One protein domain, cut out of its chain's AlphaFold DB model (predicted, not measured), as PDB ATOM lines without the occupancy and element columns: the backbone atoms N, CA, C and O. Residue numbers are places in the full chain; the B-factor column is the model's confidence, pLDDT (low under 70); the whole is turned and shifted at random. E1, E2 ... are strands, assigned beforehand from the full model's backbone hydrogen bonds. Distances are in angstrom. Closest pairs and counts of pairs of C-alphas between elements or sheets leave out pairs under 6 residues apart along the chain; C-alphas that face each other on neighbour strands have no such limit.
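This is residues 2 to 79 and 182 to 190 of the 219 residues of the protein "hepatitis A virus cellular receptor 2 homolog isoform X3" of Notothenia coriiceps (black rockcod) (UniProt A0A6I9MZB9). This is a sandwich of two sheets, only partly face to face: a small sheet of three short strands, E3 E4 E5, covers part of one face of a larger, twisted sheet of five, E2 E1 E6 E7 E8. The long hairpin of E6 and E7 runs along the longest axis of the whole, with E1 and E2 beside E6, and E8 beside E7 towards the end of that strand. The printed part has 87 residues with eight named strands, E1 to E8 in order along the chain, and no named helix; the class is all strand. The larger sheet is mixed, the smaller antiparallel. The whole is compact, with a radius of gyration of the C-alphas of 13.3 A, but elongated in outline, spanning 44 by 24 by 24 A.

E1, residues 2 to 5, and E2, residues 13 to 16, form a hairpin, antiparallel at 167 degrees, with N 14 and O 3 2.8 A apart. On the other side of E1 is E6, residues 54 to 62, antiparallel at 158 degrees, with N 2 and O 59 2.8 A apart. E6 and E7, residues 65 to 76, form a hairpin with N 56 and O 71 2.8 A apart. E8, residues 183 to 188, is an edge strand and parallel to E7 at 33 degrees, with N 72 and O 183 2.8 A apart. E3, residues 25 to 27, E4, residues 30 to 34, and E5, residues 41 to 45, form a meander, each strand the antiparallel neighbour of the one before. There N 32 and O 25 are 2.8 A apart, as are N 42 and O 33. Between the two sheets, the closest C-alphas of E2 and E3, those of Ile 15 and Arg 27, are 6.1 A apart. The parts that face each other are 9.8 A apart centre to centre, their best planes 33 degrees apart. E5 and E6 are near each other, while E3 and E8 are apart.

E1 begins at C-alpha 2, (-15.784, 0.032, 32.037). E4 is 13.5 A long and E5 13.4 A. E6 is 26.0 A long; E7, the longest strand, is 35.4 A and ends at C-alpha 76, (-14.051, -24.586, 36.627). E8 is 16.9 A long and ends at C-alpha 188, (-12.676, -22.135, 40.501).

The C-alphas farthest apart, those of Tyr 64 and Ser 79, are 46.2 A apart. Residues 80 to 181 are not printed; C-alphas 79 and 182 are 26.9 A apart across this cut. Of the links printed whole, none is long. The mean pLDDT of the printed part is 88.5; residues 19 to 21 and 37 to 38 are under 70.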
ATOM      1  N   TYR A   2     -14.683   0.964  32.248       93.12
ATOM      2  CA  TYR A   2     -15.784   0.032  32.037       93.12
ATOM      3  C   TYR A   2     -15.267  -1.400  32.101       93.12
ATOM      4  O   TYR A   2     -14.150  -1.690  31.668       93.12
ATOM      5  N   PHE A   3     -16.104  -2.287  32.620       95.50
ATOM      6  CA  PHE A   3     -15.918  -3.726  32.539       95.50
ATOM      7  C   PHE A   3     -17.158  -4.345  31.899       95.50
ATOM      8  O   PHE A   3     -18.266  -4.152  32.410       95.50
ATOM      9  N   CYS A   4     -16.973  -5.058  30.789       96.06
ATOM     10  CA  CYS A   4     -18.051  -5.617  29.969       96.06
ATOM     11  C   CYS A   4     -17.863  -7.122  29.756       96.06
ATOM     12  O   CYS A   4     -16.733  -7.613  29.833       96.06
ATOM     13  N   LYS A   5     -18.945  -7.841  29.441       95.69
ATOM     14  CA  LYS A   5     -18.887  -9.223  28.932       95.69
ATOM     15  C   LYS A   5     -19.156  -9.213  27.426       95.69
ATOM     16  O   LYS A   5     -20.209  -8.745  27.021       95.69
ATOM     17  N   GLY A   6     -18.236  -9.739  26.624       93.44
ATOM     18  CA  GLY A   6     -18.306  -9.683  25.163       93.44
ATOM     19  C   GLY A   6     -17.934  -8.305  24.615       93.44
ATOM     20  O   GLY A   6     -16.921  -7.725  25.014       93.44
ATOM     21  N   ASP A   7     -18.735  -7.797  23.685       89.69
ATOM     22  CA  ASP A   7     -18.642  -6.437  23.165       89.69
ATOM     23  C   ASP A   7     -19.075  -5.413  24.227       89.69
ATOM     24  O   ASP A   7     -19.959  -5.659  25.038       89.69
ATOM     25  N   CYS A   8     -18.452  -4.235  24.253       91.38
ATOM     26  CA  CYS A   8     -18.790  -3.180  25.216       91.38
ATOM     27  C   CYS A   8     -19.964  -2.295  24.746       91.38
ATOM     28  O   CYS A   8     -19.893  -1.069  24.861       91.38
ATOM     29  N   ALA A   9     -21.040  -2.893  24.223       90.75
ATOM     30  CA  ALA A   9     -22.319  -2.201  24.055       90.75
ATOM     31  C   ALA A   9     -22.971  -1.905  25.420       90.75
ATOM     32  O   ALA A   9     -22.583  -2.460  26.453       90.75
ATOM     33  N   ARG A  10     -23.965  -1.007  25.452       87.12
ATOM     34  CA  ARG A  10     -24.546  -0.484  26.706       87.12
ATOM     35  C   ARG A  10     -25.115  -1.578  27.613       87.12
ATOM     36  O   ARG A  10     -24.971  -1.498  28.832       87.12
ATOM     37  N   GLU A  11     -25.744  -2.589  27.033       90.88
ATOM     38  CA  GLU A  11     -26.339  -3.740  27.716       90.88
ATOM     39  C   GLU A  11     -25.299  -4.687  28.327       90.88
ATOM     40  O   GLU A  11     -25.567  -5.335  29.341       90.88
ATOM     41  N   ASN A  12     -24.097  -4.712  27.758       94.00
ATOM     42  CA  ASN A  12     -23.025  -5.631  28.123       94.00
ATOM     43  C   ASN A  12     -22.083  -5.055  29.188       94.00
ATOM     44  O   ASN A  12     -21.224  -5.769  29.716       94.00
ATOM     45  N   ILE A  13     -22.250  -3.776  29.551       95.50
ATOM     46  CA  ILE A  13     -21.509  -3.139  30.641       95.50
ATOM     47  C   ILE A  13     -21.977  -3.727  31.976       95.50
ATOM     48  O   ILE A  13     -23.117  -3.545  32.416       95.50
ATOM     49  N   LEU A  14     -21.061  -4.395  32.674       97.00
ATOM     50  CA  LEU A  14     -21.301  -5.004  33.980       97.00
ATOM     51  C   LEU A  14     -21.088  -4.007  35.116       97.00
ATOM     52  O   LEU A  14     -21.862  -3.986  36.077       97.00
ATOM     53  N   ILE A  15     -20.078  -3.148  34.999       96.06
ATOM     54  CA  ILE A  15     -19.791  -2.078  35.956       96.06
ATOM     55  C   ILE A  15     -18.965  -0.975  35.285       96.06
ATOM     56  O   ILE A  15     -18.126  -1.249  34.426       96.06
ATOM     57  N   GLN A  16     -19.197   0.273  35.689       92.94
ATOM     58  CA  GLN A  16     -18.460   1.429  35.191       92.94
ATOM     59  C   GLN A  16     -18.189   2.450  36.294       92.94
ATOM     60  O   GLN A  16     -18.943   2.544  37.263       92.94
ATOM     61  N   THR A  17     -17.142   3.248  36.107       88.88
ATOM     62  CA  THR A  17     -16.891   4.468  36.875       88.88
ATOM     63  C   THR A  17     -16.329   5.559  35.969       88.88
ATOM     64  O   THR A  17     -15.461   5.319  35.124       88.88
ATOM     65  N   GLU A  18     -16.837   6.773  36.154       79.56
ATOM     66  CA  GLU A  18     -16.391   7.984  35.456       79.56
ATOM     67  C   GLU A  18     -15.249   8.677  36.205       79.56
ATOM     68  O   GLU A  18     -14.506   9.480  35.645       79.56
ATOM     69  N   LYS A  19     -15.087   8.368  37.496       67.88
ATOM     70  CA  LYS A  19     -14.152   9.069  38.368       67.88
ATOM     71  C   LYS A  19     -12.906   8.217  38.553       67.88
ATOM     72  O   LYS A  19     -13.002   7.066  38.968       67.88
ATOM     73  N   LYS A  20     -11.728   8.842  38.440       69.88
ATOM     74  CA  LYS A  20     -10.475   8.363  39.066       69.88
ATOM     75  C   LYS A  20     -10.563   8.427  40.607       69.88
ATOM     76  O   LYS A  20      -9.588   8.739  41.286       69.88
ATOM     77  N   SER A  21     -11.764   8.245  41.166       65.50
ATOM     78  CA  SER A  21     -11.983   8.226  42.598       65.50
ATOM     79  C   SER A  21     -11.458   6.915  43.131       65.50
ATOM     80  O   SER A  21     -11.755   5.856  42.592       65.50
ATOM     81  N   LEU A  22     -10.783   6.996  44.259       70.19
ATOM     82  CA  LEU A  22     -10.261   5.841  44.978       70.19
ATOM     83  C   LEU A  22     -11.344   5.104  45.773       70.19
ATOM     84  O   LEU A  22     -11.046   4.253  46.599       70.19
ATOM     85  N   ALA A  23     -12.607   5.478  45.572       80.62
ATOM     86  CA  ALA A  23     -13.739   4.814  46.176       80.62
ATOM     87  C   ALA A  23     -14.089   3.553  45.377       80.62
ATOM     88  O   ALA A  23     -14.130   3.568  44.146       80.62
ATOM     89  N   ILE A  24     -14.396   2.475  46.096       90.12
ATOM     90  CA  ILE A  24     -14.847   1.217  45.503       90.12
ATOM     91  C   ILE A  24     -16.271   1.401  44.968       90.12
ATOM     92  O   ILE A  24     -17.199   1.682  45.730       90.12
ATOM     93  N   THR A  25     -16.457   1.186  43.667       92.75
ATOM     94  CA  THR A  25     -17.775   1.172  43.014       92.75
ATOM     95  C   THR A  25     -18.340  -0.246  43.039       92.75
ATOM     96  O   THR A  25     -17.593  -1.213  42.900       92.75
ATOM     97  N   ARG A  26     -19.655  -0.408  43.234       95.06
ATOM     98  CA  ARG A  26     -20.311  -1.725  43.313       95.06
ATOM     99  C   ARG A  26     -21.578  -1.753  42.464       95.06
ATOM    100  O   ARG A  26     -22.364  -0.811  42.515       95.06
ATOM    101  N   ARG A  27     -21.796  -2.849  41.734       94.81
ATOM    102  CA  ARG A  27     -23.030  -3.131  40.985       94.81
ATOM    103  C   ARG A  27     -23.310  -4.632  41.009       94.81
ATOM    104  O   ARG A  27     -22.594  -5.413  40.390       94.81
ATOM    105  N   GLY A  28     -24.352  -5.040  41.733       95.31
ATOM    106  CA  GLY A  28     -24.691  -6.455  41.903       95.31
ATOM    107  C   GLY A  28     -23.521  -7.252  42.490       95.31
ATOM    108  O   GLY A  28     -23.018  -6.929  43.567       95.31
ATOM    109  N   ARG A  29     -23.071  -8.281  41.761       96.88
ATOM    110  CA  ARG A  29     -21.922  -9.120  42.144       96.88
ATOM    111  C   ARG A  29     -20.563  -8.517  41.772       96.88
ATOM    112  O   ARG A  29     -19.543  -9.075  42.164       96.88
ATOM    113  N   TYR A  30     -20.536  -7.402  41.045       96.88
ATOM    114  CA  TYR A  30     -19.313  -6.769  40.563       96.88
ATOM    115  C   TYR A  30     -18.879  -5.624  41.481       96.88
ATOM    116  O   TYR A  30     -19.705  -4.822  41.933       96.88
ATOM    117  N   SER A  31     -17.577  -5.504  41.724       95.62
ATOM    118  CA  SER A  31     -16.980  -4.295  42.298       95.62
ATOM    119  C   SER A  31     -15.750  -3.856  41.528       95.62
ATOM    120  O   SER A  31     -15.045  -4.690  40.973       95.62
ATOM    121  N   MET A  32     -15.506  -2.550  41.510       94.06
ATOM    122  CA  MET A  32     -14.387  -1.928  40.817       94.06
ATOM    123  C   MET A  32     -13.641  -1.004  41.775       94.06
ATOM    124  O   MET A  32     -14.256  -0.152  42.421       94.06
ATOM    125  N   GLU A  33     -12.328  -1.171  41.845       91.44
ATOM    126  CA  GLU A  33     -11.416  -0.337  42.621       91.44
ATOM    127  C   GLU A  33     -10.380   0.278  41.682       91.44
ATOM    128  O   GLU A  33      -9.737  -0.433  40.913       91.44
ATOM    129  N   VAL A  34     -10.233   1.601  41.719       88.31
ATOM    130  CA  VAL A  34      -9.273   2.311  40.869       88.31
ATOM    131  C   VAL A  34      -7.952   2.444  41.615       88.31
ATOM    132  O   VAL A  34      -7.903   3.046  42.692       88.31
ATOM    133  N   SER A  35      -6.880   1.913  41.031       81.69
ATOM    134  CA  SER A  35      -5.531   2.032  41.580       81.69
ATOM    135  C   SER A  35      -5.033   3.477  41.476       81.69
ATOM    136  O   SER A  35      -5.341   4.209  40.530       81.69
ATOM    137  N   ARG A  36      -4.261   3.932  42.474       72.00
ATOM    138  CA  ARG A  36      -3.628   5.259  42.423       72.00
ATOM    139  C   ARG A  36      -2.507   5.255  41.384       72.00
ATOM    140  O   ARG A  36      -1.460   4.682  41.643       72.00
ATOM    141  N   GLY A  37      -2.701   6.031  40.320       65.81
ATOM    142  CA  GLY A  37      -1.643   6.450  39.401       65.81
ATOM    143  C   GLY A  37      -1.208   5.359  38.427       65.81
ATOM    144  O   GLY A  37      -0.355   4.567  38.780       65.81
ATOM    145  N   ASP A  38      -1.777   5.400  37.215       65.00
ATOM    146  CA  ASP A  38      -1.432   4.643  35.982       65.00
ATOM    147  C   ASP A  38      -2.681   4.355  35.124       65.00
ATOM    148  O   ASP A  38      -2.568   4.047  33.943       65.00
ATOM    149  N   GLY A  39      -3.883   4.526  35.687       71.31
ATOM    150  CA  GLY A  39      -5.131   4.227  34.978       71.31
ATOM    151  C   GLY A  39      -5.537   2.755  35.067       71.31
ATOM    152  O   GLY A  39      -6.487   2.361  34.390       71.31
ATOM    153  N   ALA A  40      -4.874   1.969  35.919       81.19
ATOM    154  CA  ALA A  40      -5.281   0.614  36.240       81.19
ATOM    155  C   ALA A  40      -6.475   0.600  37.207       81.19
ATOM    156  O   ALA A  40      -6.642   1.462  38.078       81.19
ATOM    157  N   PHE A  41      -7.314  -0.417  37.060       89.69
ATOM    158  CA  PHE A  41      -8.422  -0.688  37.960       89.69
ATOM    159  C   PHE A  41      -8.586  -2.196  38.134       89.69
ATOM    160  O   PHE A  41      -8.395  -2.968  37.198       89.69
ATOM    161  N   ASN A  42      -8.971  -2.601  39.337       91.31
ATOM    162  CA  ASN A  42      -9.245  -3.985  39.678       91.31
ATOM    163  C   ASN A  42     -10.748  -4.226  39.663       91.31
ATOM    164  O   ASN A  42     -11.519  -3.435  40.210       91.31
ATOM    165  N   VAL A  43     -11.159  -5.345  39.071       94.56
ATOM    166  CA  VAL A  43     -12.549  -5.799  39.079       94.56
ATOM    167  C   VAL A  43     -12.657  -7.080  39.891       94.56
ATOM    168  O   VAL A  43     -11.867  -8.006  39.731       94.56
ATOM    169  N   THR A  44     -13.659  -7.148  40.758       95.38
ATOM    170  CA  THR A  44     -13.997  -8.351  41.519       95.38
ATOM    171  C   THR A  44     -15.366  -8.850  41.093       95.38
ATOM    172  O   THR A  44     -16.325  -8.079  41.089       95.38
ATOM    173  N   ILE A  45     -15.465 -10.146  40.791       96.19
ATOM    174  CA  ILE A  45     -16.728 -10.859  40.571       96.19
ATOM    175  C   ILE A  45     -16.979 -11.733  41.802       96.19
ATOM    176  O   ILE A  45     -16.207 -12.646  42.090       96.19
ATOM    177  N   LYS A  46     -18.029 -11.434  42.567       95.62
ATOM    178  CA  LYS A  46     -18.431 -12.235  43.731       95.62
ATOM    179  C   LYS A  46     -19.251 -13.445  43.302       95.62
ATOM    180  O   LYS A  46     -20.047 -13.329  42.378       95.62
ATOM    181  N   MET A  47     -19.135 -14.537  44.063       93.50
ATOM    182  CA  MET A  47     -19.881 -15.785  43.833       93.50
ATOM    183  C   MET A  47     -19.692 -16.268  42.397       93.50
ATOM    184  O   MET A  47     -20.637 -16.337  41.623       93.50
ATOM    185  N   LEU A  48     -18.431 -16.502  42.033       93.62
ATOM    186  CA  LEU A  48     -18.080 -16.915  40.688       93.62
ATOM    187  C   LEU A  48     -18.680 -18.292  40.386       93.62
ATOM    188  O   LEU A  48     -18.504 -19.229  41.167       93.62
ATOM    189  N   GLU A  49     -19.355 -18.403  39.249       93.25
ATOM    190  CA  GLU A  49     -20.035 -19.609  38.783       93.25
ATOM    191  C   GLU A  49     -19.517 -20.029  37.409       93.25
ATOM    192  O   GLU A  49     -18.979 -19.228  36.644       93.25
ATOM    193  N   ARG A  50     -19.733 -21.294  37.033       93.56
ATOM    194  CA  ARG A  50     -19.309 -21.813  35.724       93.56
ATOM    195  C   ARG A  50     -19.875 -21.005  34.546       93.56
ATOM    196  O   ARG A  50     -19.181 -20.822  33.546       93.56
ATOM    197  N   ALA A  51     -21.094 -20.478  34.692       93.88
ATOM    198  CA  ALA A  51     -21.767 -19.619  33.712       93.88
ATOM    199  C   ALA A  51     -21.094 -18.242  33.520       93.88
ATOM    200  O   ALA A  51     -21.310 -17.578  32.500       93.88
ATOM    201  N   ASP A  52     -20.241 -17.820  34.458       95.75
ATOM    202  CA  ASP A  52     -19.415 -16.622  34.303       95.75
ATOM    203  C   ASP A  52     -18.241 -16.847  33.334       95.75
ATOM    204  O   ASP A  52     -17.570 -15.893  32.959       95.75
ATOM    205  N   THR A  53     -18.000 -18.074  32.861       96.31
ATOM    206  CA  THR A  53     -17.030 -18.314  31.783       96.31
ATOM    207  C   THR A  53     -17.379 -17.478  30.550       96.31
ATOM    208  O   THR A  53     -18.542 -17.394  30.139       96.31
ATOM    209  N   GLY A  54     -16.368 -16.856  29.949       96.12
ATOM    210  CA  GLY A  54     -16.534 -16.059  28.742       96.12
ATOM    211  C   GLY A  54     -15.416 -15.049  28.526       96.12
ATOM    212  O   GLY A  54     -14.447 -14.983  29.284       96.12
ATOM    213  N   THR A  55     -15.585 -14.257  27.476       96.69
ATOM    214  CA  THR A  55     -14.695 -13.155  27.117       96.69
ATOM    215  C   THR A  55     -15.201 -11.864  27.740       96.69
ATOM    216  O   THR A  55     -16.390 -11.554  27.673       96.69
ATOM    217  N   TYR A  56     -14.299 -11.118  28.357       96.69
ATOM    218  CA  TYR A  56     -14.566  -9.854  29.028       96.69
ATOM    219  C   TYR A  56     -13.649  -8.773  28.476       96.69
ATOM    220  O   TYR A  56     -12.566  -9.066  27.975       96.69
ATOM    221  N   GLN A  57     -14.061  -7.516  28.611       94.56
ATOM    222  CA  GLN A  57     -13.246  -6.370  28.223       94.56
ATOM    223  C   GLN A  57     -13.122  -5.370  29.367       94.56
ATOM    224  O   GLN A  57     -14.120  -4.915  29.933       94.56
ATOM    225  N   CYS A  58     -11.883  -4.990  29.663       92.31
ATOM    226  CA  CYS A  58     -11.548  -3.833  30.479       92.31
ATOM    227  C   CYS A  58     -11.323  -2.647  29.542       92.31
ATOM    228  O   CYS A  58     -10.356  -2.657  28.785       92.31
ATOM    229  N   ARG A  59     -12.190  -1.630  29.579       90.56
ATOM    230  CA  ARG A  59     -12.083  -0.441  28.718       90.56
ATOM    231  C   ARG A  59     -11.806   0.816  29.540       90.56
ATOM    232  O   ARG A  59     -12.508   1.124  30.509       90.56
ATOM    233  N   LEU A  60     -10.808   1.583  29.124       87.69
ATOM    234  CA  LEU A  60     -10.513   2.919  29.621       87.69
ATOM    235  C   LEU A  60     -10.696   3.913  28.473       87.69
ATOM    236  O   LEU A  60      -9.993   3.868  27.472       87.69
ATOM    237  N   GLU A  61     -11.659   4.808  28.641       84.12
ATOM    238  CA  GLU A  61     -11.958   5.874  27.694       84.12
ATOM    239  C   GLU A  61     -11.362   7.174  28.231       84.12
ATOM    240  O   GLU A  61     -11.689   7.616  29.337       84.12
ATOM    241  N   GLU A  62     -10.432   7.743  27.474       80.00
ATOM    242  CA  GLU A  62      -9.864   9.064  27.706       80.00
ATOM    243  C   GLU A  62     -10.291  10.000  26.571       80.00
ATOM    244  O   GLU A  62     -10.694   9.552  25.502       80.00
ATOM    245  N   THR A  63     -10.161  11.313  26.772       81.00
ATOM    246  CA  THR A  63     -10.623  12.336  25.816       81.00
ATOM    247  C   THR A  63     -10.114  12.138  24.384       81.00
ATOM    248  O   THR A  63     -10.800  12.525  23.447       81.00
ATOM    249  N   TYR A  64      -8.928  11.545  24.212       79.62
ATOM    250  CA  TYR A  64      -8.267  11.403  22.909       79.62
ATOM    251  C   TYR A  64      -7.891   9.962  22.551       79.62
ATOM    252  O   TYR A  64      -7.253   9.747  21.526       79.62
ATOM    253  N   ARG A  65      -8.200   8.976  23.404       82.00
ATOM    254  CA  ARG A  65      -7.842   7.575  23.149       82.00
ATOM    255  C   ARG A  65      -8.749   6.615  23.901       82.00
ATOM    256  O   ARG A  65      -9.171   6.891  25.024       82.00
ATOM    257  N   VAL A  66      -8.959   5.447  23.306       84.69
ATOM    258  CA  VAL A  66      -9.629   4.317  23.949       84.69
ATOM    259  C   VAL A  66      -8.613   3.200  24.124       84.69
ATOM    260  O   VAL A  66      -8.037   2.711  23.159       84.69
ATOM    261  N   LEU A  67      -8.389   2.799  25.371       87.00
ATOM    262  CA  LEU A  67      -7.583   1.634  25.709       87.00
ATOM    263  C   LEU A  67      -8.522   0.491  26.076       87.00
ATOM    264  O   LEU A  67      -9.498   0.693  26.805       87.00
ATOM    265  N   HIS A  68      -8.233  -0.709  25.587       88.81
ATOM    266  CA  HIS A  68      -8.990  -1.897  25.943       88.81
ATOM    267  C   HIS A  68      -8.068  -3.097  26.145       88.81
ATOM    268  O   HIS A  68      -7.015  -3.203  25.520       88.81
ATOM    269  N   GLN A  69      -8.474  -3.990  27.038       90.81
ATOM    270  CA  GLN A  69      -7.826  -5.273  27.264       90.81
ATOM    271  C   GLN A  69      -8.885  -6.367  27.304       90.81
ATOM    272  O   GLN A  69      -9.836  -6.286  28.086       90.81
ATOM    273  N   GLU A  70      -8.699  -7.389  26.471       94.31
ATOM    274  CA  GLU A  70      -9.534  -8.583  26.473       94.31
ATOM    275  C   GLU A  70      -9.048  -9.586  27.528       94.31
ATOM    276  O   GLU A  70      -7.853  -9.872  27.656       94.31
ATOM    277  N   VAL A  71     -10.002 -10.137  28.274       94.81
ATOM    278  CA  VAL A  71      -9.781 -11.134  29.315       94.81
ATOM    279  C   VAL A  71     -10.666 -12.345  29.046       94.81
ATOM    280  O   VAL A  71     -11.889 -12.260  29.141       94.81
ATOM    281  N   ASN A  72     -10.064 -13.501  28.772       96.50
ATOM    282  CA  ASN A  72     -10.789 -14.769  28.707       96.50
ATOM    283  C   ASN A  72     -10.812 -15.425  30.085       96.50
ATOM    284  O   ASN A  72      -9.799 -15.941  30.567       96.50
ATOM    285  N   LEU A  73     -11.989 -15.420  30.705       96.44
ATOM    286  CA  LEU A  73     -12.235 -16.034  31.998       96.44
ATOM    287  C   LEU A  73     -12.744 -17.460  31.805       96.44
ATOM    288  O   LEU A  73     -13.805 -17.675  31.219       96.44
ATOM    289  N   LYS A  74     -12.011 -18.433  32.347       96.38
ATOM    290  CA  LYS A  74     -12.444 -19.828  32.441       96.38
ATOM    291  C   LYS A  74     -12.717 -20.183  33.896       96.38
ATOM    292  O   LYS A  74     -11.800 -20.171  34.716       96.38
ATOM    293  N   VAL A  75     -13.968 -20.525  34.192       95.25
ATOM    294  CA  VAL A  75     -14.389 -20.957  35.525       95.25
ATOM    295  C   VAL A  75     -14.596 -22.463  35.522       95.25
ATOM    296  O   VAL A  75     -15.324 -23.003  34.689       95.25
ATOM    297  N   GLU A  76     -13.936 -23.142  36.447       93.38
ATOM    298  CA  GLU A  76     -14.051 -24.586  36.627       93.38
ATOM    299  C   GLU A  76     -14.796 -24.920  37.908       93.38
ATOM    300  O   GLU A  76     -14.798 -24.142  38.860       93.38
ATOM    301  N   ASP A  77     -15.427 -26.088  37.928       87.44
ATOM    302  CA  ASP A  77     -16.093 -26.579  39.125       87.44
ATOM    303  C   ASP A  77     -15.060 -26.794  40.241       87.44
ATOM    304  O   ASP A  77     -13.905 -27.163  39.988       87.44
ATOM    305  N   ALA A  78     -15.462 -26.536  41.486       81.75
ATOM    306  CA  ALA A  78     -14.599 -26.800  42.625       81.75
ATOM    307  C   ALA A  78     -14.278 -28.301  42.663       81.75
ATOM    308  O   ALA A  78     -15.176 -29.146  42.621       81.75
ATOM    309  N   SER A  79     -12.988 -28.643  42.736       73.69
ATOM    310  CA  SER A  79     -12.578 -30.037  42.876       73.69
ATOM    311  C   SER A  79     -13.067 -30.544  44.226       73.69
ATOM    312  O   SER A  79     -12.501 -30.227  45.274       73.69
ATOM    313  N   HIS A 182      -4.026  -9.951  25.075       71.56
ATOM    314  CA  HIS A 182      -4.978 -10.966  25.500       71.56
ATOM    315  C   HIS A 182      -4.526 -11.625  26.806       71.56
ATOM    316  O   HIS A 182      -3.395 -12.102  26.906       71.56
ATOM    317  N   SER A 183      -5.397 -11.634  27.817       83.88
ATOM    318  CA  SER A 183      -5.120 -12.258  29.116       83.88
ATOM    319  C   SER A 183      -6.054 -13.440  29.362       83.88
ATOM    320  O   SER A 183      -7.274 -13.303  29.311       83.88
ATOM    321  N   ALA A 184      -5.498 -14.608  29.681       87.00
ATOM    322  CA  ALA A 184      -6.275 -15.780  30.077       87.00
ATOM    323  C   ALA A 184      -6.244 -15.949  31.603       87.00
ATOM    324  O   ALA A 184      -5.170 -16.021  32.203       87.00
ATOM    325  N   VAL A 185      -7.419 -16.047  32.231       91.12
ATOM    326  CA  VAL A 185      -7.570 -16.216  33.684       91.12
ATOM    327  C   VAL A 185      -8.386 -17.476  33.964       91.12
ATOM    328  O   VAL A 185      -9.499 -17.629  33.462       91.12
ATOM    329  N   ARG A 186      -7.844 -18.386  34.781       91.06
ATOM    330  CA  ARG A 186      -8.516 -19.621  35.212       91.06
ATOM    331  C   ARG A 186      -8.822 -19.548  36.703       91.06
ATOM    332  O   ARG A 186      -7.916 -19.312  37.496       91.06
ATOM    333  N   MET A 187     -10.081 -19.754  37.072       91.31
ATOM    334  CA  MET A 187     -10.578 -19.652  38.450       91.31
ATOM    335  C   MET A 187     -11.505 -20.833  38.765       91.31
ATOM    336  O   MET A 187     -12.029 -21.473  37.854       91.31
ATOM    337  N   GLN A 188     -11.716 -21.123  40.048       89.44
ATOM    338  CA  GLN A 188     -12.676 -22.135  40.501       89.44
ATOM    339  C   GLN A 188     -13.959 -21.465  41.003       89.44
ATOM    340  O   GLN A 188     -13.907 -20.377  41.583       89.44
ATOM    341  N   ALA A 189     -15.100 -22.108  40.771       83.56
ATOM    342  CA  ALA A 189     -16.388 -21.660  41.276       83.56
ATOM    343  C   ALA A 189     -16.471 -21.804  42.806       83.56
ATOM    344  O   ALA A 189     -15.885 -22.716  43.393       83.56
ATOM    345  N   LEU A 190     -17.224 -20.915  43.457       76.31
ATOM    346  CA  LEU A 190     -17.543 -21.052  44.880       76.31
ATOM    347  C   LEU A 190     -18.657 -22.092  45.041       76.31
ATOM    348  O   LEU A 190     -19.763 -21.896  44.543       76.31
TER     349      LEU A 190